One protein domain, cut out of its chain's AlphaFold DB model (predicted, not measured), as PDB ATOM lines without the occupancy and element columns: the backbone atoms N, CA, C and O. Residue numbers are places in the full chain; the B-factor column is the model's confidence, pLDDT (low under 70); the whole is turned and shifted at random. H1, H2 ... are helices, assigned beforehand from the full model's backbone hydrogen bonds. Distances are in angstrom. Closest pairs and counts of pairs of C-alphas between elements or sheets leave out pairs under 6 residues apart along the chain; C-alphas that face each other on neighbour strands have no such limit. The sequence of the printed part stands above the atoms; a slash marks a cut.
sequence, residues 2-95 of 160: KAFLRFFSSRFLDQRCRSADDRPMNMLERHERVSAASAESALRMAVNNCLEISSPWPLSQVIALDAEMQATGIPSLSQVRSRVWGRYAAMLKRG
ATOM      1  N   LYS A   2     -35.520 -14.060   1.490       84.38
ATOM      2  CA  LYS A   2     -36.791 -14.356   0.788       84.38
ATOM      3  C   LYS A   2     -37.650 -15.433   1.483       84.38
ATOM      4  O   LYS A   2     -38.851 -15.252   1.637       84.38
ATOM      5  N   ALA A   3     -37.027 -16.503   1.992       84.88
ATOM      6  CA  ALA A   3     -37.720 -17.543   2.767       84.88
ATOM      7  C   ALA A   3     -38.363 -17.015   4.066       84.88
ATOM      8  O   ALA A   3     -39.497 -17.376   4.365       84.88
ATOM      9  N   PHE A   4     -37.676 -16.115   4.784       86.06
ATOM     10  CA  PHE A   4     -38.218 -15.428   5.962       86.06
ATOM     11  C   PHE A   4     -39.449 -14.597   5.587       86.06
ATOM     12  O   PHE A   4     -40.503 -14.768   6.190       86.06
ATOM     13  N   LEU A   5     -39.341 -13.758   4.546       86.31
ATOM     14  CA  LEU A   5     -40.452 -12.919   4.091       86.31
ATOM     15  C   LEU A   5     -41.667 -13.766   3.694       86.31
ATOM     16  O   LEU A   5     -42.788 -13.451   4.086       86.31
ATOM     17  N   ARG A   6     -41.454 -14.865   2.962       88.62
ATOM     18  CA  ARG A   6     -42.524 -15.794   2.578       88.62
ATOM     19  C   ARG A   6     -43.218 -16.391   3.802       88.62
ATOM     20  O   ARG A   6     -44.441 -16.364   3.874       88.62
ATOM     21  N   PHE A   7     -42.445 -16.896   4.762       88.19
ATOM     22  CA  PHE A   7     -42.984 -17.495   5.982       88.19
ATOM     23  C   PHE A   7     -43.775 -16.467   6.802       88.19
ATOM     24  O   PHE A   7     -44.961 -16.665   7.067       88.19
ATOM     25  N   PHE A   8     -43.165 -15.320   7.101       86.44
ATOM     26  CA  PHE A   8     -43.781 -14.261   7.899       86.44
ATOM     27  C   PHE A   8     -45.054 -13.709   7.240       86.44
ATOM     28  O   PHE A   8     -46.097 -13.600   7.883       86.44
ATOM     29  N   SER A   9     -45.006 -13.430   5.932       85.25
ATOM     30  CA  SER A   9     -46.161 -12.918   5.182       85.25
ATOM     31  C   SER A   9     -47.287 -13.935   5.018       85.25
ATOM     32  O   SER A   9     -48.441 -13.538   4.919       85.25
ATOM     33  N   SER A  10     -46.995 -15.237   4.989       84.69
ATOM     34  CA  SER A  10     -48.033 -16.279   4.968       84.69
ATOM     35  C   SER A  10     -48.774 -16.418   6.291       84.69
ATOM     36  O   SER A  10     -49.951 -16.766   6.308       84.69
ATOM     37  N   ARG A  11     -48.084 -16.126   7.394       83.00
ATOM     38  CA  ARG A  11     -48.569 -16.371   8.749       83.00
ATOM     39  C   ARG A  11     -49.271 -15.154   9.351       83.00
ATOM     40  O   ARG A  11     -50.275 -15.328  10.031       83.00
ATOM     41  N   PHE A  12     -48.738 -13.953   9.117       81.25
ATOM     42  CA  PHE A  12     -49.126 -12.741   9.856       81.25
ATOM     43  C   PHE A  12     -49.649 -11.599   8.990       81.25
ATOM     44  O   PHE A  12     -50.295 -10.695   9.511       81.25
ATOM     45  N   LEU A  13     -49.382 -11.607   7.682       74.81
ATOM     46  CA  LEU A  13     -49.967 -10.618   6.783       74.81
ATOM     47  C   LEU A  13     -51.238 -11.212   6.199       74.81
ATOM     48  O   LEU A  13     -51.189 -12.242   5.531       74.81
ATOM     49  N   ASP A  14     -52.373 -10.571   6.462       64.94
ATOM     50  CA  ASP A  14     -53.646 -11.054   5.950       64.94
ATOM     51  C   ASP A  14     -53.680 -10.917   4.420       64.94
ATOM     52  O   ASP A  14     -53.882  -9.841   3.850       64.94
ATOM     53  N   GLN A  15     -53.410 -12.031   3.737       62.22
ATOM     54  CA  GLN A  15     -53.341 -12.102   2.277       62.22
ATOM     55  C   GLN A  15     -54.725 -12.046   1.623       62.22
ATOM     56  O   GLN A  15     -54.814 -11.999   0.394       62.22
ATOM     57  N   ARG A  16     -55.792 -12.088   2.431       56.59
ATOM     58  CA  ARG A  16     -57.187 -12.141   1.984       56.59
ATOM     59  C   ARG A  16     -57.747 -10.759   1.645       56.59
ATOM     60  O   ARG A  16     -58.672 -10.676   0.850       56.59
ATOM     61  N   CYS A  17     -57.151  -9.693   2.184       49.94
ATOM     62  CA  CYS A  17     -57.570  -8.302   1.954       49.94
ATOM     63  C   CYS A  17     -56.712  -7.560   0.917       49.94
ATOM     64  O   CYS A  17     -56.933  -6.378   0.669       49.94
ATOM     65  N   ARG A  18     -55.713  -8.227   0.323       60.03
ATOM     66  CA  ARG A  18     -54.827  -7.637  -0.688       60.03
ATOM     67  C   ARG A  18     -55.112  -8.241  -2.053       60.03
ATOM     68  O   ARG A  18     -55.291  -9.456  -2.165       60.03
ATOM     69  N   SER A  19     -55.102  -7.403  -3.089       71.94
ATOM     70  CA  SER A  19     -55.087  -7.892  -4.466       71.94
ATOM     71  C   SER A  19     -53.894  -8.843  -4.652       71.94
ATOM     72  O   SER A  19     -52.897  -8.755  -3.926       71.94
ATOM     73  N   ALA A  20     -53.980  -9.784  -5.596       70.44
ATOM     74  CA  ALA A  20     -52.881 -10.717  -5.840       70.44
ATOM     75  C   ALA A  20     -51.561  -9.978  -6.133       70.44
ATOM     76  O   ALA A  20     -50.503 -10.443  -5.718       70.44
ATOM     77  N   ASP A  21     -51.624  -8.806  -6.763       73.06
ATOM     78  CA  ASP A  21     -50.462  -7.978  -7.087       73.06
ATOM     79  C   ASP A  21     -49.814  -7.315  -5.861       73.06
ATOM     80  O   ASP A  21     -48.596  -7.138  -5.840       73.06
ATOM     81  N   ASP A  22     -50.586  -7.028  -4.811       72.44
ATOM     82  CA  ASP A  22     -50.100  -6.372  -3.584       72.44
ATOM     83  C   ASP A  22     -49.549  -7.364  -2.548       72.44
ATOM     84  O   ASP A  22     -49.213  -7.003  -1.408       72.44
ATOM     85  N   ARG A  23     -49.466  -8.647  -2.913       81.38
ATOM     86  CA  ARG A  23     -48.855  -9.666  -2.062       81.38
ATOM     87  C   ARG A  23     -47.341  -9.436  -2.003       81.38
ATOM     88  O   ARG A  23     -46.716  -9.286  -3.052       81.38
ATOM     89  N   PRO A  24     -46.708  -9.490  -0.815       81.25
ATOM     90  CA  PRO A  24     -45.283  -9.175  -0.655       81.25
ATOM     91  C   PRO A  24     -44.349  -9.976  -1.571       81.25
ATOM     92  O   PRO A  24     -43.360  -9.444  -2.069       81.25
ATOM     93  N   MET A  25     -44.676 -11.245  -1.826       86.56
ATOM     94  CA  MET A  25     -43.903 -12.100  -2.732       86.56
ATOM     95  C   MET A  25     -44.069 -11.700  -4.203       86.56
ATOM     96  O   MET A  25     -43.085 -11.687  -4.934       86.56
ATOM     97  N   ASN A  26     -45.273 -11.301  -4.615       84.69
ATOM     98  CA  ASN A  26     -45.562 -10.902  -5.994       84.69
ATOM     99  C   ASN A  26     -44.982  -9.516  -6.306       84.69
ATOM    100  O   ASN A  26     -44.442  -9.297  -7.390       84.69
ATOM    101  N   MET A  27     -45.001  -8.604  -5.328       81.25
ATOM    102  CA  MET A  27     -44.256  -7.348  -5.418       81.25
ATOM    103  C   MET A  27     -42.754  -7.600  -5.563       81.25
ATOM    104  O   MET A  27     -42.122  -7.025  -6.448       81.25
ATOM    105  N   LEU A  28     -42.178  -8.498  -4.757       84.94
ATOM    106  CA  LEU A  28     -40.758  -8.833  -4.870       84.94
ATOM    107  C   LEU A  28     -40.409  -9.408  -6.251       84.94
ATOM    108  O   LEU A  28     -39.419  -8.995  -6.846       84.94
ATOM    109  N   GLU A  29     -41.238 -10.298  -6.796       86.69
ATOM    110  CA  GLU A  29     -41.055 -10.841  -8.149       86.69
ATOM    111  C   GLU A  29     -41.125  -9.760  -9.239       86.69
ATOM    112  O   GLU A  29     -40.376  -9.815 -10.214       86.69
ATOM    113  N   ARG A  30     -41.979  -8.740  -9.083       85.19
ATOM    114  CA  ARG A  30     -41.992  -7.584  -9.995       85.19
ATOM    115  C   ARG A  30     -40.670  -6.825  -9.953       85.19
ATOM    116  O   ARG A  30     -40.132  -6.497 -11.007       85.19
ATOM    117  N   HIS A  31     -40.124  -6.594  -8.763       81.56
ATOM    118  CA  HIS A  31     -38.822  -5.947  -8.618       81.56
ATOM    119  C   HIS A  31     -37.679  -6.797  -9.199       81.56
ATOM    120  O   HIS A  31     -36.792  -6.243  -9.846       81.56
ATOM    121  N   GLU A  32     -37.737  -8.127  -9.065       88.25
ATOM    122  CA  GLU A  32     -36.781  -9.064  -9.689       88.25
ATOM    123  C   GLU A  32     -36.779  -8.967 -11.219       88.25
ATOM    124  O   GLU A  32     -35.712  -9.044 -11.828       88.25
ATOM    125  N   ARG A  33     -37.942  -8.725 -11.839       87.69
ATOM    126  CA  ARG A  33     -38.052  -8.504 -13.293       87.69
ATOM    127  C   ARG A  33     -37.458  -7.172 -13.752       87.69
ATOM    128  O   ARG A  33     -37.075  -7.064 -14.911       87.69
ATOM    129  N   VAL A  34     -37.393  -6.169 -12.874       85.00
ATOM    130  CA  VAL A  34     -36.786  -4.866 -13.185       85.00
ATOM    131  C   VAL A  34     -35.268  -4.949 -13.058       85.00
ATOM    132  O   VAL A  34     -34.549  -4.620 -13.997       85.00
ATOM    133  N   SER A  35     -34.763  -5.364 -11.893       82.75
ATOM    134  CA  SER A  35     -33.335  -5.614 -11.674       82.75
ATOM    135  C   SER A  35     -33.073  -6.316 -10.343       82.75
ATOM    136  O   SER A  35     -33.831  -6.183  -9.381       82.75
ATOM    137  N   ALA A  36     -31.918  -6.979 -10.240       75.31
ATOM    138  CA  ALA A  36     -31.449  -7.565  -8.984       75.31
ATOM    139  C   ALA A  36     -31.314  -6.522  -7.855       75.31
ATOM    140  O   ALA A  36     -31.693  -6.795  -6.718       75.31
ATOM    141  N   ALA A  37     -30.845  -5.310  -8.170       70.75
ATOM    142  CA  ALA A  37     -30.716  -4.226  -7.194       70.75
ATOM    143  C   ALA A  37     -32.085  -3.745  -6.676       70.75
ATOM    144  O   ALA A  37     -32.255  -3.494  -5.482       70.75
ATOM    145  N   SER A  38     -33.086  -3.661  -7.559       68.88
ATOM    146  CA  SER A  38     -34.454  -3.306  -7.171       68.88
ATOM    147  C   SER A  38     -35.073  -4.376  -6.268       68.88
ATOM    148  O   SER A  38     -35.681  -4.049  -5.250       68.88
ATOM    149  N   ALA A  39     -34.861  -5.655  -6.595       78.00
ATOM    150  CA  ALA A  39     -35.320  -6.777  -5.782       78.00
ATOM    151  C   ALA A  39     -34.690  -6.802  -4.389       78.00
ATOM    152  O   ALA A  39     -35.388  -7.031  -3.401       78.00
ATOM    153  N   GLU A  40     -33.385  -6.550  -4.288       72.56
ATOM    154  CA  GLU A  40     -32.700  -6.512  -2.997       72.56
ATOM    155  C   GLU A  40     -33.240  -5.386  -2.104       72.56
ATOM    156  O   GLU A  40     -33.527  -5.617  -0.925       72.56
ATOM    157  N   SER A  41     -33.443  -4.198  -2.680       71.88
ATOM    158  CA  SER A  41     -34.027  -3.054  -1.976       71.88
ATOM    159  C   SER A  41     -35.445  -3.361  -1.477       71.88
ATOM    160  O   SER A  41     -35.730  -3.237  -0.282       71.88
ATOM    161  N   ALA A  42     -36.311  -3.886  -2.350       73.25
ATOM    162  CA  ALA A  42     -37.680  -4.263  -1.999       73.25
ATOM    163  C   ALA A  42     -37.732  -5.359  -0.920       73.25
ATOM    164  O   ALA A  42     -38.518  -5.275   0.027       73.25
ATOM    165  N   LEU A  43     -36.858  -6.368  -1.010       79.44
ATOM    166  CA  LEU A  43     -36.747  -7.431  -0.011       79.44
ATOM    167  C   LEU A  43     -36.339  -6.878   1.357       79.44
ATOM    168  O   LEU A  43     -36.848  -7.334   2.382       79.44
ATOM    169  N   ARG A  44     -35.430  -5.899   1.387       74.06
ATOM    170  CA  ARG A  44     -34.994  -5.264   2.631       74.06
ATOM    171  C   ARG A  44     -36.110  -4.439   3.263       74.06
ATOM    172  O   ARG A  44     -36.347  -4.604   4.458       74.06
ATOM    173  N   MET A  45     -36.814  -3.620   2.479       73.25
ATOM    174  CA  MET A  45     -37.980  -2.867   2.959       73.25
ATOM    175  C   MET A  45     -39.046  -3.801   3.537       73.25
ATOM    176  O   MET A  45     -39.515  -3.602   4.654       73.25
ATOM    177  N   ALA A  46     -39.375  -4.875   2.820       79.50
ATOM    178  CA  ALA A  46     -40.368  -5.840   3.272       79.50
ATOM    179  C   ALA A  46     -39.961  -6.531   4.585       79.50
ATOM    180  O   ALA A  46     -40.798  -6.740   5.462       79.50
ATOM    181  N   VAL A  47     -38.675  -6.857   4.750       80.31
ATOM    182  CA  VAL A  47     -38.139  -7.411   6.003       80.31
ATOM    183  C   VAL A  47     -38.219  -6.391   7.136       80.31
ATOM    184  O   VAL A  47     -38.618  -6.770   8.233       80.31
ATOM    185  N   ASN A  48     -37.896  -5.120   6.886       77.38
ATOM    186  CA  ASN A  48     -38.001  -4.067   7.896       77.38
ATOM    187  C   ASN A  48     -39.446  -3.903   8.393       77.38
ATOM    188  O   ASN A  48     -39.678  -3.941   9.596       77.38
ATOM    189  N   ASN A  49     -40.425  -3.886   7.484       77.31
ATOM    190  CA  ASN A  49     -41.843  -3.838   7.849       77.31
ATOM    191  C   ASN A  49     -42.262  -5.050   8.704       77.31
ATOM    192  O   ASN A  49     -43.048  -4.917   9.638       77.31
ATOM    193  N   CYS A  50     -41.727  -6.248   8.428       82.19
ATOM    194  CA  CYS A  50     -41.974  -7.421   9.279       82.19
ATOM    195  C   CYS A  50     -41.405  -7.218  10.694       82.19
ATOM    196  O   CYS A  50     -42.030  -7.609  11.683       82.19
ATOM    197  N   LEU A  51     -40.224  -6.601  10.806       81.25
ATOM    198  CA  LEU A  51     -39.623  -6.285  12.099       81.25
ATOM    199  C   LEU A  51     -40.453  -5.259  12.871       81.25
ATOM    200  O   LEU A  51     -40.687  -5.479  14.055       81.25
ATOM    201  N   GLU A  52     -40.959  -4.222  12.210       75.75
ATOM    202  CA  GLU A  52     -41.842  -3.215  12.813       75.75
ATOM    203  C   GLU A  52     -43.140  -3.838  13.338       75.75
ATOM    204  O   GLU A  52     -43.470  -3.674  14.510       75.75
ATOM    205  N   ILE A  53     -43.820  -4.648  12.517       79.56
ATOM    206  CA  ILE A  53     -45.050  -5.364  12.908       79.56
ATOM    207  C   ILE A  53     -44.805  -6.280  14.110       79.56
ATOM    208  O   ILE A  53     -45.665  -6.422  14.977       79.56
ATOM    209  N   SER A  54     -43.636  -6.918  14.157       80.62
ATOM    210  CA  SER A  54     -43.283  -7.823  15.249       80.62
ATOM    211  C   SER A  54     -42.721  -7.114  16.485       80.62
ATOM    212  O   SER A  54     -42.582  -7.747  17.530       80.62
ATOM    213  N   SER A  55     -42.355  -5.832  16.386       76.94
ATOM    214  CA  SER A  55     -41.700  -5.063  17.453       76.94
ATOM    215  C   SER A  55     -42.433  -5.131  18.802       76.94
ATOM    216  O   SER A  55     -41.779  -5.446  19.797       76.94
ATOM    217  N   PRO A  56     -43.773  -4.959  18.871       77.25
ATOM    218  CA  PRO A  56     -44.495  -4.996  20.142       77.25
ATOM    219  C   PRO A  56     -44.769  -6.414  20.669       77.25
ATOM    220  O   PRO A  56     -45.477  -6.564  21.664       77.25
ATOM    221  N   TRP A  57     -44.287  -7.473  20.009       77.69
ATOM    222  CA  TRP A  57     -44.630  -8.836  20.411       77.69
ATOM    223  C   TRP A  57     -43.962  -9.243  21.730       77.69
ATOM    224  O   TRP A  57     -42.772  -8.979  21.928       77.69
ATOM    225  N   PRO A  58     -44.688  -9.955  22.613       69.88
ATOM    226  CA  PRO A  58     -44.122 -10.491  23.839       69.88
ATOM    227  C   PRO A  58     -43.045 -11.541  23.545       69.88
ATOM    228  O   PRO A  58     -43.113 -12.287  22.566       69.88
ATOM    229  N   LEU A  59     -42.066 -11.639  24.447       58.56
ATOM    230  CA  LEU A  59     -40.918 -12.539  24.303       58.56
ATOM    231  C   LEU A  59     -41.330 -14.008  24.103       58.56
ATOM    232  O   LEU A  59     -40.723 -14.710  23.301       58.56
ATOM    233  N   SER A  60     -42.391 -14.462  24.776       65.56
ATOM    234  CA  SER A  60     -42.930 -15.821  24.623       65.56
ATOM    235  C   SER A  60     -43.398 -16.118  23.195       65.56
ATOM    236  O   SER A  60     -43.129 -17.199  22.673       65.56
ATOM    237  N   GLN A  61     -44.036 -15.149  22.533       77.94
ATOM    238  CA  GLN A  61     -44.470 -15.267  21.139       77.94
ATOM    239  C   GLN A  61     -43.274 -15.284  20.179       77.94
ATOM    240  O   GLN A  61     -43.275 -16.044  19.211       77.94
ATOM    241  N   VAL A  62     -42.240 -14.483  20.454       72.00
ATOM    242  CA  VAL A  62     -41.004 -14.465  19.655       72.00
ATOM    243  C   VAL A  62     -40.261 -15.798  19.762       72.00
ATOM    244  O   VAL A  62     -39.868 -16.345  18.739       72.00
ATOM    245  N   ILE A  63     -40.120 -16.355  20.969       67.19
ATOM    246  CA  ILE A  63     -39.448 -17.644  21.195       67.19
ATOM    247  C   ILE A  63     -40.183 -18.786  20.485       67.19
ATOM    248  O   ILE A  63     -39.543 -19.609  19.829       67.19
ATOM    249  N   ALA A  64     -41.516 -18.827  20.585       80.62
ATOM    250  CA  ALA A  64     -42.321 -19.839  19.904       80.62
ATOM    251  C   ALA A  64     -42.142 -19.762  18.379       80.62
ATOM    252  O   ALA A  64     -41.870 -20.775  17.733       80.62
ATOM    253  N   LEU A  65     -42.204 -18.551  17.815       85.38
ATOM    254  CA  LEU A  65     -41.990 -18.356  16.385       85.38
ATOM    255  C   LEU A  65     -40.563 -18.722  15.960       85.38
ATOM    256  O   LEU A  65     -40.370 -19.353  14.923       85.38
ATOM    257  N   ASP A  66     -39.558 -18.346  16.747       74.19
ATOM    258  CA  ASP A  66     -38.162 -18.655  16.451       74.19
ATOM    259  C   ASP A  66     -37.921 -20.169  16.393       74.19
ATOM    260  O   ASP A  66     -37.219 -20.628  15.490       74.19
ATOM    261  N   ALA A  67     -38.543 -20.945  17.287       80.06
ATOM    262  CA  ALA A  67     -38.480 -22.404  17.265       80.06
ATOM    263  C   ALA A  67     -39.118 -22.996  15.991       80.06
ATOM    264  O   ALA A  67     -38.520 -23.861  15.350       80.06
ATOM    265  N   GLU A  68     -40.282 -22.488  15.570       87.31
ATOM    266  CA  GLU A  68     -40.943 -22.901  14.319       87.31
ATOM    267  C   GLU A  68     -40.079 -22.595  13.079       87.31
ATOM    268  O   GLU A  68     -39.935 -23.417  12.167       87.31
ATOM    269  N   MET A  69     -39.459 -21.413  13.039       82.81
ATOM    270  CA  MET A  69     -38.603 -21.007  11.921       82.81
ATOM    271  C   MET A  69     -37.305 -21.818  11.877       82.81
ATOM    272  O   MET A  69     -36.877 -22.237  10.802       82.81
ATOM    273  N   GLN A  70     -36.710 -22.115  13.034       78.25
ATOM    274  CA  GLN A  70     -35.518 -22.961  13.110       78.25
ATOM    275  C   GLN A  70     -35.805 -24.401  12.675       78.25
ATOM    276  O   GLN A  70     -35.016 -24.966  11.918       78.25
ATOM    277  N   ALA A  71     -36.955 -24.964  13.061       81.69
ATOM    278  CA  ALA A  71     -37.376 -26.304  12.641       81.69
ATOM    279  C   ALA A  71     -37.539 -26.435  11.114       81.69
ATOM    280  O   ALA A  71     -37.391 -27.521  10.560       81.69
ATOM    281  N   THR A  72     -37.801 -25.325  10.418       81.25
ATOM    282  CA  THR A  72     -37.928 -25.271   8.952       81.25
ATOM    283  C   THR A  72     -36.636 -24.848   8.239       81.25
ATOM    284  O   THR A  72     -36.627 -24.693   7.017       81.25
ATOM    285  N   GLY A  73     -35.532 -24.656   8.976       80.50
ATOM    286  CA  GLY A  73     -34.251 -24.195   8.428       80.50
ATOM    287  C   GLY A  73     -34.259 -22.729   7.972       80.50
ATOM    288  O   GLY A  73     -33.384 -22.302   7.215       80.50
ATOM    289  N   ILE A  74     -35.251 -21.944   8.400       84.88
ATOM    290  CA  ILE A  74     -35.411 -20.530   8.053       84.88
ATOM    291  C   ILE A  74     -34.744 -19.673   9.144       84.88
ATOM    292  O   ILE A  74     -34.839 -19.995  10.327       84.88
ATOM    293  N   PRO A  75     -34.083 -18.550   8.792       74.44
ATOM    294  CA  PRO A  75     -33.590 -17.608   9.791       74.44
ATOM    295  C   PRO A  75     -34.717 -17.136  10.712       74.44
ATOM    296  O   PRO A  75     -35.734 -16.635  10.232       74.44
ATOM    297  N   SER A  76     -34.500 -17.274  12.014       78.56
ATOM    298  CA  SER A  76     -35.444 -16.863  13.058       78.56
ATOM    299  C   SER A  76     -35.631 -15.342  13.114       78.56
ATOM    300  O   SER A  76     -34.778 -14.580  12.640       78.56
ATOM    301  N   LEU A  77     -36.728 -14.880  13.715       77.38
ATOM    302  CA  LEU A  77     -37.024 -13.457  13.866       77.38
ATOM    303  C   LEU A  77     -35.921 -12.756  14.668       77.38
ATOM    304  O   LEU A  77     -35.451 -11.695  14.254       77.38
ATOM    305  N   SER A  78     -35.435 -13.374  15.747       66.19
ATOM    306  CA  SER A  78     -34.324 -12.828  16.541       66.19
ATOM    307  C   SER A  78     -33.016 -12.722  15.747       66.19
ATOM    308  O   SER A  78     -32.304 -11.720  15.850       66.19
ATOM    309  N   GLN A  79     -32.704 -13.698  14.889       72.00
ATOM    310  CA  GLN A  79     -31.523 -13.635  14.014       72.00
ATOM    311  C   GLN A  79     -31.651 -12.540  12.950       72.00
ATOM    312  O   GLN A  79     -30.669 -11.865  12.631       72.00
ATOM    313  N   VAL A  80     -32.848 -12.348  12.392       77.81
ATOM    314  CA  VAL A  80     -33.107 -11.272  11.428       77.81
ATOM    315  C   VAL A  80     -33.012  -9.906  12.113       77.81
ATOM    316  O   VAL A  80     -32.313  -9.034  11.595       77.81
ATOM    317  N   ARG A  81     -33.591  -9.747  13.312       75.25
ATOM    318  CA  ARG A  81     -33.435  -8.546  14.151       75.25
ATOM    319  C   ARG A  81     -31.971  -8.244  14.422       75.25
ATOM    320  O   ARG A  81     -31.527  -7.145  14.121       75.25
ATOM    321  N   SER A  82     -31.202  -9.224  14.894       62.78
ATOM    322  CA  SER A  82     -29.772  -9.070  15.187       62.78
ATOM    323  C   SER A  82     -28.962  -8.616  13.966       62.78
ATOM    324  O   SER A  82     -28.116  -7.732  14.078       62.78
ATOM    325  N   ARG A  83     -29.250  -9.143  12.767       68.69
ATOM    326  CA  ARG A  83     -28.568  -8.731  11.525       68.69
ATOM    327  C   ARG A  83     -28.900  -7.299  11.104       68.69
ATOM    328  O   ARG A  83     -28.027  -6.607  10.583       68.69
ATOM    329  N   VAL A  84     -30.142  -6.863  11.305       66.25
ATOM    330  CA  VAL A  84     -30.577  -5.492  10.991       66.25
ATOM    331  C   VAL A  84     -30.052  -4.508  12.042       66.25
ATOM    332  O   VAL A  84     -29.420  -3.518  11.679       66.25
ATOM    333  N   TRP A  85     -30.187  -4.829  13.331       66.69
ATOM    334  CA  TRP A  85     -29.661  -4.019  14.436       66.69
ATOM    335  C   TRP A  85     -28.136  -3.945  14.440       66.69
ATOM    336  O   TRP A  85     -27.589  -2.890  14.721       66.69
ATOM    337  N   GLY A  86     -27.427  -5.016  14.078       63.97
ATOM    338  CA  GLY A  86     -25.966  -4.997  13.963       63.97
ATOM    339  C   GLY A  86     -25.477  -4.044  12.869       63.97
ATOM    340  O   GLY A  86     -24.478  -3.350  13.051       63.97
ATOM    341  N   ARG A  87     -26.214  -3.945  11.755       64.81
ATOM    342  CA  ARG A  87     -25.947  -2.961  10.692       64.81
ATOM    343  C   ARG A  87     -26.265  -1.539  11.145       64.81
ATOM    344  O   ARG A  87     -25.455  -0.644  10.922       64.81
ATOM    345  N   TYR A  88     -27.393  -1.352  11.825       62.72
ATOM    346  CA  TYR A  88     -27.797  -0.065  12.391       62.72
ATOM    347  C   TYR A  88     -26.801   0.438  13.455       62.72
ATOM    348  O   TYR A  88     -26.326   1.567  13.378       62.72
ATOM    349  N   ALA A  89     -26.377  -0.428  14.377       63.38
ATOM    350  CA  ALA A  89     -25.372  -0.123  15.393       63.38
ATOM    351  C   ALA A  89     -23.997   0.182  14.777       63.38
ATOM    352  O   ALA A  89     -23.313   1.105  15.214       63.38
ATOM    353  N   ALA A  90     -23.591  -0.548  13.733       68.25
ATOM    354  CA  ALA A  90     -22.352  -0.264  13.011       68.25
ATOM    355  C   ALA A  90     -22.402   1.079  12.261       68.25
ATOM    356  O   ALA A  90     -21.385   1.769  12.182       68.25
ATOM    357  N   MET A  91     -23.565   1.455  11.724       68.44
ATOM    358  CA  MET A  91     -23.799   2.758  11.097       68.44
ATOM    359  C   MET A  91     -23.721   3.889  12.129       68.44
ATOM    360  O   MET A  91     -22.962   4.832  11.923       68.44
ATOM    361  N   LEU A  92     -24.417   3.759  13.263       66.81
ATOM    362  CA  LEU A  92     -24.380   4.742  14.353       66.81
ATOM    363  C   LEU A  92     -22.977   4.907  14.941       66.81
ATOM    364  O   LEU A  92     -22.505   6.029  15.083       66.81
ATOM    365  N   LYS A  93     -22.270   3.802  15.218       72.75
ATOM    366  CA  LYS A  93     -20.891   3.841  15.735       72.75
ATOM    367  C   LYS A  93     -19.931   4.544  14.773       72.75
ATOM    368  O   LYS A  93     -18.972   5.172  15.208       72.75
ATOM    369  N   ARG A  94     -20.161   4.400  13.467       79.44
ATOM    370  CA  ARG A  94     -19.346   5.021  12.419       79.44
ATOM    371  C   ARG A  94     -19.722   6.483  12.171       79.44
ATOM    372  O   ARG A  94     -18.880   7.231  11.690       79.44
ATOM    373  N   GLY A  95     -20.967   6.871  12.447       79.12
ATOM    374  CA  GLY A  95     -21.468   8.223  12.198       79.12
ATOM    375  C   GLY A  95     -21.537   8.601  10.714       79.12
ATOM    376  O   GLY A  95     -21.563   9.785  10.394       79.12
TER     377      GLY A  95
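Overview. This is residues 2 to 95 of the 160 residues of an uncharacterized protein of Rhizobacter sp. Root29 (UniProt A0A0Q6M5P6). Three helices, H1, H2 and H3, pack together with their centres in a triangle, and H4 and H5 make a second pair that starts near the end of H3, from which the last part of H5, residues 85 to 94, sticks out as an arm. H2 and H3 fold back on each other as a hairpin, H1 packs on both, and H4 and H5 stand about perpendicular. The printed part has 94 residues with five named helices, H1 to H5 in chain order, and no named strand; the class is all helix. The whole is compact, with a radius of gyration of the C-alphas of 14.3 A and spans of 35 by 34 by 24 A.

Along the chain. Find C-alpha 2 at (-36.791, -14.356, 0.788); from there H1 runs through residues 2 to 11, 14.4 A from first to last C-alpha. H2 is residues 24 to 34, 15.7 A long. Next comes H3, residues 36 to 54, the longest helix by residues, which covers 27.0 A from C-alpha 36 at (-31.449, -7.565, -8.984). H4 is residues 59 to 71, 18.4 A long. H5, residues 77 to 94, runs 25.6 A and ends at C-alpha 94, (-19.346, 5.021, 12.419).

Arrangement. Begin at H1, which touches H2 at a shallow tilt of 31 degrees, opposite ways, a helical hairpin; their closest C-alphas are those of Arg 6 and Met 25, 6.6 A apart. H1 also touches H3, with residues 43 to 50 of H3 alone, at a steep tilt of 39 degrees, the same way; look at the C-alphas of Leu 5 and Val 47, the closest, 6.3 A apart. H2 and H3 form a helical hairpin too, touching at a shallow tilt of 18 degrees, opposite ways, with the C-alphas of His 31 and Ala 39 closest at 4.6 A. H1 and H4 are near each other. H3 and H4 are only just apart, at 8.3 A. H5 touches H4 with its residues 77 to 78 alone, closest at the C-alphas of Asp 66 and Leu 77, 5.9 A, and at 72 degrees they stand only just about perpendicular. H3 and H5 are close but not clearly touching, the C-alphas of Leu 51 and Arg 81 being closest at 6.9 A. In each of the five helices, every O i to N i+4 pair is within hydrogen-bond range.

Size, cuts and confidence. The two C-alphas farthest apart, those of Arg 16 and Arg 94, are 42.8 A apart. The printed part has no cut. The link from H1 to H2, residues 12 to 23, is long; the other three are tight. Residues 56 to 61, of which 59 to 61 belong to H4, stand free, as do residues 85 to 95. The mean pLDDT of the printed part is 76.2; look for values under 70 at residues 14 to 18, 38, 58 to 60, 63, 78 and 82 to 92.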